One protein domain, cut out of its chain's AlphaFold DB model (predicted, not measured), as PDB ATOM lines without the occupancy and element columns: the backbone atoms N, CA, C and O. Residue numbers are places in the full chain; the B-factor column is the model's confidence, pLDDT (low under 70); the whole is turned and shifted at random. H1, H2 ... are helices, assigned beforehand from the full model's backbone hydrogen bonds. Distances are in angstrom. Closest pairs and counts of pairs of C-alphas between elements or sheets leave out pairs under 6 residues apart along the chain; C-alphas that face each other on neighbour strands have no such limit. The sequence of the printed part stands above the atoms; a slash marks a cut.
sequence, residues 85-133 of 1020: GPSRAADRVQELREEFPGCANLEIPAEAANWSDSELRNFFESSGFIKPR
ATOM      1  N   GLY A  85     173.893 262.668 272.849       47.56
ATOM      2  CA  GLY A  85     174.689 262.061 273.924       47.56
ATOM      3  C   GLY A  85     175.881 262.886 274.452       47.56
ATOM      4  O   GLY A  85     175.944 264.099 274.255       47.56
ATOM      5  N   PRO A  86     176.863 262.233 275.111       51.69
ATOM      6  CA  PRO A  86     177.823 262.888 276.010       51.69
ATOM      7  C   PRO A  86     178.810 263.878 275.365       51.69
ATOM      8  O   PRO A  86     179.521 264.555 276.103       51.69
ATOM      9  N   SER A  87     178.857 264.018 274.034       57.50
ATOM     10  CA  SER A  87     179.598 265.121 273.400       57.50
ATOM     11  C   SER A  87     178.987 266.478 273.759       57.50
ATOM     12  O   SER A  87     179.709 267.369 274.195       57.50
ATOM     13  N   ARG A  88     177.649 266.595 273.716       67.69
ATOM     14  CA  ARG A  88     176.941 267.846 274.021       67.69
ATOM     15  C   ARG A  88     177.222 268.341 275.438       67.69
ATOM     16  O   ARG A  88     177.287 269.544 275.646       67.69
ATOM     17  N   ALA A  89     177.420 267.442 276.402       69.69
ATOM     18  CA  ALA A  89     177.779 267.833 277.765       69.69
ATOM     19  C   ALA A  89     179.154 268.528 277.827       69.69
ATOM     20  O   ALA A  89     179.321 269.467 278.600       69.69
ATOM     21  N   ALA A  90     180.120 268.115 276.996       79.94
ATOM     22  CA  ALA A  90     181.426 268.767 276.895       79.94
ATOM     23  C   ALA A  90     181.338 270.119 276.163       79.94
ATOM     24  O   ALA A  90     181.885 271.110 276.647       79.94
ATOM     25  N   ASP A  91     180.590 270.175 275.058       84.25
ATOM     26  CA  ASP A  91     180.352 271.411 274.299       84.25
ATOM     27  C   ASP A  91     179.636 272.459 275.177       84.25
ATOM     28  O   ASP A  91     180.083 273.599 275.308       84.25
ATOM     29  N   ARG A  92     178.584 272.045 275.896       85.38
ATOM     30  CA  ARG A  92     177.815 272.895 276.817       85.38
ATOM     31  C   ARG A  92     178.632 273.357 278.026       85.38
ATOM     32  O   ARG A  92     178.442 274.469 278.515       85.38
ATOM     33  N   VAL A  93     179.564 272.530 278.501       88.56
ATOM     34  CA  VAL A  93     180.553 272.910 279.522       88.56
ATOM     35  C   VAL A  93     181.480 274.021 279.026       88.56
ATOM     36  O   VAL A  93     181.828 274.906 279.811       88.56
ATOM     37  N   GLN A  94     181.871 274.003 277.750       88.81
ATOM     38  CA  GLN A  94     182.697 275.056 277.164       88.81
ATOM     39  C   GLN A  94     181.906 276.366 277.024       88.81
ATOM     40  O   GLN A  94     182.382 277.402 277.487       88.81
ATOM     41  N   GLU A  95     180.665 276.317 276.525       90.38
ATOM     42  CA  GLU A  95     179.761 277.482 276.493       90.38
ATOM     43  C   GLU A  95     179.578 278.114 277.886       90.38
ATOM     44  O   GLU A  95     179.646 279.332 278.040       90.38
ATOM     45  N   LEU A  96     179.397 277.298 278.932       91.50
ATOM     46  CA  LEU A  96     179.237 277.785 280.307       91.50
ATOM     47  C   LEU A  96     180.531 278.367 280.903       91.50
ATOM     48  O   LEU A  96     180.462 279.243 281.765       91.50
ATOM     49  N   ARG A  97     181.718 277.956 280.437       92.06
ATOM     50  CA  ARG A  97     182.991 278.611 280.802       92.06
ATOM     51  C   ARG A  97     183.150 279.986 280.157       92.06
ATOM     52  O   ARG A  97     183.798 280.850 280.747       92.06
ATOM     53  N   GLU A  98     182.547 280.193 278.992       90.81
ATOM     54  CA  GLU A  98     182.521 281.477 278.287       90.81
ATOM     55  C   GLU A  98     181.427 282.409 278.842       90.81
ATOM     56  O   GLU A  98     181.679 283.600 279.020       90.81
ATOM     57  N   GLU A  99     180.259 281.874 279.226       92.25
ATOM     58  CA  GLU A  99     179.204 282.616 279.942       92.25
ATOM     59  C   GLU A  99     179.648 283.031 281.362       92.25
ATOM     60  O   GLU A  99     179.360 284.144 281.809       92.25
ATOM     61  N   PHE A 100     180.403 282.174 282.060       90.56
ATOM     62  CA  PHE A 100     180.892 282.413 283.422       90.56
ATOM     63  C   PHE A 100     182.433 282.420 283.486       90.56
ATOM     64  O   PHE A 100     183.028 281.509 284.069       90.56
ATOM     65  N   PRO A 101     183.124 283.469 282.989       83.88
ATOM     66  CA  PRO A 101     184.592 283.505 282.918       83.88
ATOM     67  C   PRO A 101     185.286 283.451 284.291       83.88
ATOM     68  O   PRO A 101     186.415 282.974 284.402       83.88
ATOM     69  N   GLY A 102     184.603 283.855 285.370       83.50
ATOM     70  CA  GLY A 102     185.078 283.651 286.748       83.50
ATOM     71  C   GLY A 102     185.149 282.177 287.184       83.50
ATOM     72  O   GLY A 102     185.792 281.872 288.185       83.50
ATOM     73  N   CYS A 103     184.526 281.273 286.424       83.75
ATOM     74  CA  CYS A 103     184.495 279.825 286.630       83.75
ATOM     75  C   CYS A 103     185.294 279.050 285.561       83.75
ATOM     76  O   CYS A 103     185.198 277.828 285.501       83.75
ATOM     77  N   ALA A 104     186.111 279.712 284.728       81.06
ATOM     78  CA  ALA A 104     186.892 279.039 283.681       81.06
ATOM     79  C   ALA A 104     187.814 277.926 284.232       81.06
ATOM     80  O   ALA A 104     187.913 276.848 283.649       81.06
ATOM     81  N   ASN A 105     188.412 278.156 285.408       84.69
ATOM     82  CA  ASN A 105     189.278 277.200 286.113       84.69
ATOM     83  C   ASN A 105     188.508 276.194 286.995       84.69
ATOM     84  O   ASN A 105     189.117 275.518 287.821       84.69
ATOM     85  N   LEU A 106     187.177 276.122 286.888       88.12
ATOM     86  CA  LEU A 106     186.370 275.236 287.721       88.12
ATOM     87  C   LEU A 106     186.547 273.774 287.287       88.12
ATOM     88  O   LEU A 106     186.365 273.435 286.112       88.12
ATOM     89  N   GLU A 107     186.893 272.912 288.246       86.31
ATOM     90  CA  GLU A 107     186.925 271.461 288.059       86.31
ATOM     91  C   GLU A 107     185.499 270.909 287.992       86.31
ATOM     92  O   GLU A 107     184.661 271.184 288.853       86.31
ATOM     93  N   ILE A 108     185.225 270.124 286.952       88.88
ATOM     94  CA  ILE A 108     183.887 269.626 286.642       88.88
ATOM     95  C   ILE A 108     183.857 268.128 286.967       88.88
ATOM     96  O   ILE A 108     184.647 267.370 286.399       88.88
ATOM     97  N   PRO A 109     182.993 267.681 287.894       85.69
ATOM     98  CA  PRO A 109     182.886 266.276 288.267       85.69
ATOM     99  C   PRO A 109     182.571 265.365 287.070       85.69
ATOM    100  O   PRO A 109     181.740 265.708 286.240       85.69
ATOM    101  N   ALA A 110     183.153 264.162 287.012       79.44
ATOM    102  CA  ALA A 110     182.901 263.214 285.912       79.44
ATOM    103  C   ALA A 110     181.421 262.775 285.796       79.44
ATOM    104  O   ALA A 110     180.938 262.451 284.715       79.44
ATOM    105  N   GLU A 111     180.687 262.815 286.909       82.38
ATOM    106  CA  GLU A 111     179.229 262.629 286.984       82.38
ATOM    107  C   GLU A 111     178.425 263.706 286.220       82.38
ATOM    108  O   GLU A 111     177.279 263.452 285.849       82.38
ATOM    109  N   ALA A 112     179.024 264.870 285.924       83.62
ATOM    110  CA  ALA A 112     178.372 265.985 285.237       83.62
ATOM    111  C   ALA A 112     178.083 265.740 283.750       83.62
ATOM    112  O   ALA A 112     177.251 266.431 283.171       83.62
ATOM    113  N   ALA A 113     178.683 264.707 283.149       81.06
ATOM    114  CA  ALA A 113     178.323 264.246 281.807       81.06
ATOM    115  C   ALA A 113     176.866 263.734 281.702       81.06
ATOM    116  O   ALA A 113     176.361 263.569 280.595       81.06
ATOM    117  N   ASN A 114     176.206 263.486 282.844       82.38
ATOM    118  CA  ASN A 114     174.815 263.033 282.943       82.38
ATOM    119  C   ASN A 114     173.869 264.093 283.548       82.38
ATOM    120  O   ASN A 114     172.719 263.770 283.845       82.38
ATOM    121  N   TRP A 115     174.340 265.317 283.809       86.69
ATOM    122  CA  TRP A 115     173.506 266.401 284.346       86.69
ATOM    123  C   TRP A 115     172.740 267.100 283.218       86.69
ATOM    124  O   TRP A 115     173.237 267.208 282.097       86.69
ATOM    125  N   SER A 116     171.543 267.611 283.507       86.31
ATOM    126  CA  SER A 116     170.797 268.440 282.552       86.31
ATOM    127  C   SER A 116     171.441 269.821 282.358       86.31
ATOM    128  O   SER A 116     172.139 270.322 283.243       86.31
ATOM    129  N   ASP A 117     171.152 270.484 281.230       84.69
ATOM    130  CA  ASP A 117     171.650 271.840 280.923       84.69
ATOM    131  C   ASP A 117     171.357 272.845 282.063       84.69
ATOM    132  O   ASP A 117     172.176 273.719 282.354       84.69
ATOM    133  N   SER A 118     170.217 272.689 282.749       80.81
ATOM    134  CA  SER A 118     169.814 273.491 283.913       80.81
ATOM    135  C   SER A 118     170.668 273.214 285.155       80.81
ATOM    136  O   SER A 118     171.021 274.136 285.886       80.81
ATOM    137  N   GLU A 119     171.011 271.953 285.416       87.62
ATOM    138  CA  GLU A 119     171.833 271.556 286.564       87.62
ATOM    139  C   GLU A 119     173.304 271.931 286.363       87.62
ATOM    140  O   GLU A 119     173.942 272.421 287.295       87.62
ATOM    141  N   LEU A 120     173.815 271.796 285.134       88.81
ATOM    142  CA  LEU A 120     175.109 272.345 284.731       88.81
ATOM    143  C   LEU A 120     175.145 273.865 284.928       88.81
ATOM    144  O   LEU A 120     176.074 274.369 285.559       88.81
ATOM    145  N   ARG A 121     174.127 274.609 284.473       87.88
ATOM    146  CA  ARG A 121     174.101 276.066 284.668       87.88
ATOM    147  C   ARG A 121     174.007 276.457 286.146       87.88
ATOM    148  O   ARG A 121     174.766 277.319 286.572       87.88
ATOM    149  N   ASN A 122     173.206 275.760 286.956       86.75
ATOM    150  CA  ASN A 122     173.166 275.949 288.414       86.75
ATOM    151  C   ASN A 122     174.533 275.687 289.084       86.75
ATOM    152  O   ASN A 122     174.923 276.408 290.007       86.75
ATOM    153  N   PHE A 123     175.291 274.686 288.623       91.12
ATOM    154  CA  PHE A 123     176.655 274.426 289.096       91.12
ATOM    155  C   PHE A 123     177.607 275.578 288.731       91.12
ATOM    156  O   PHE A 123     178.352 276.041 289.592       91.12
ATOM    157  N   PHE A 124     177.547 276.108 287.507       90.19
ATOM    158  CA  PHE A 124     178.375 277.246 287.083       90.19
ATOM    159  C   PHE A 124     177.990 278.575 287.761       90.19
ATOM    160  O   PHE A 124     178.867 279.262 288.284       90.19
ATOM    161  N   GLU A 125     176.697 278.905 287.852       86.19
ATOM    162  CA  GLU A 125     176.187 280.080 288.582       86.19
ATOM    163  C   GLU A 125     176.607 280.064 290.059       86.19
ATOM    164  O   GLU A 125     176.960 281.095 290.633       86.19
ATOM    165  N   SER A 126     176.626 278.877 290.671       85.50
ATOM    166  CA  SER A 126     177.094 278.673 292.044       85.50
ATOM    167  C   SER A 126     178.607 278.463 292.173       85.50
ATOM    168  O   SER A 126     179.066 278.086 293.249       85.50
ATOM    169  N   SER A 127     179.399 278.691 291.118       84.94
ATOM    170  CA  SER A 127     180.863 278.502 291.109       84.94
ATOM    171  C   SER A 127     181.320 277.122 291.619       84.94
ATOM    172  O   SER A 127     182.351 276.995 292.278       84.94
ATOM    173  N   GLY A 128     180.521 276.093 291.335       81.94
ATOM    174  CA  GLY A 128     180.745 274.694 291.688       81.94
ATOM    175  C   GLY A 128     180.168 274.236 293.026       81.94
ATOM    176  O   GLY A 128     180.399 273.090 293.415       81.94
ATOM    177  N   PHE A 129     179.441 275.090 293.757       73.94
ATOM    178  CA  PHE A 129     178.919 274.729 295.081       73.94
ATOM    179  C   PHE A 129     177.621 273.907 295.043       73.94
ATOM    180  O   PHE A 129     177.422 273.084 295.935       73.94
ATOM    181  N   ILE A 130     176.753 274.084 294.042       79.12
ATOM    182  CA  ILE A 130     175.508 273.313 293.899       79.12
ATOM    183  C   ILE A 130     175.731 272.169 292.910       79.12
ATOM    184  O   ILE A 130     175.682 272.366 291.699       79.12
ATOM    185  N   LYS A 131     175.936 270.955 293.429       82.38
ATOM    186  CA  LYS A 131     175.792 269.725 292.638       82.38
ATOM    187  C   LYS A 131     174.326 269.270 292.635       82.38
ATOM    188  O   LYS A 131     173.703 269.302 293.699       82.38
ATOM    189  N   PRO A 132     173.778 268.788 291.506       72.88
ATOM    190  CA  PRO A 132     172.511 268.067 291.518       72.88
ATOM    191  C   PRO A 132     172.619 266.759 292.309       72.88
ATOM    192  O   PRO A 132     173.702 266.202 292.518       72.88
ATOM    193  N   ARG A 133     171.471 266.255 292.764       57.84
ATOM    194  CA  ARG A 133     171.394 265.012 293.538       57.84
ATOM    195  C   ARG A 133     171.622 263.818 292.601       57.84
ATOM    196  O   ARG A 133     170.893 263.711 291.617       57.84
TER     197      ARG A 133
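Overview. This is residues 85 to 133 of the 1020 residues of the protein "Hypothetical protein" of Symbiodinium sp. KB8 (UniProt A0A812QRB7). One longer helix, H1, covers one side of a small body in which H3 and the short H2 pack on it, while the end of the printed part, residues 127 to 133, folds back on the side of H3 away from H1. The printed part has 49 residues with three named helices, H1, H2 and H3 in chain order, and no named strand: all helix. It is compact and rounded, with a radius of gyration of the C-alphas of 9.6 A and spans of 27 by 22 by 17 A.

Arrangement. H1, residues 87 to 99, touches H3, residues 117 to 125; their closest C-alphas, of Leu 96 and Phe 124, are 6.9 A apart. They run the same way at a shallow tilt of 34 degrees, only just short of steep. With residues 89 to 90 alone, H1 touches H2, residues 110 to 114; their closest C-alphas, of Ala 89 and Ala 113, are 5.4 A apart. H2 and H3 are close but not clearly touching, the closest C-alphas, of Ala 112 and Leu 120, 7.2 A apart. In H1 and H3 every O i to N i+4 pair is within hydrogen-bond range; in H2 0 of 1 is, with 1 of 2 O i to N i+3 pairs.

Along the chain. H1 is 18.7 A long from C-alpha 87 at (179.598, 265.121, 273.400), H2 8.6 A, and H3 12.1 A to C-alpha 125 at (176.187, 280.080, 288.582).

Size, cuts and confidence. The C-alphas farthest apart, of Gly 85 and Gly 102, are 27.2 A apart. The printed part has no cut; the link H1 to H2 is short, H2 to H3 tight. Residues 85 to 89 and 133 have pLDDT under 70.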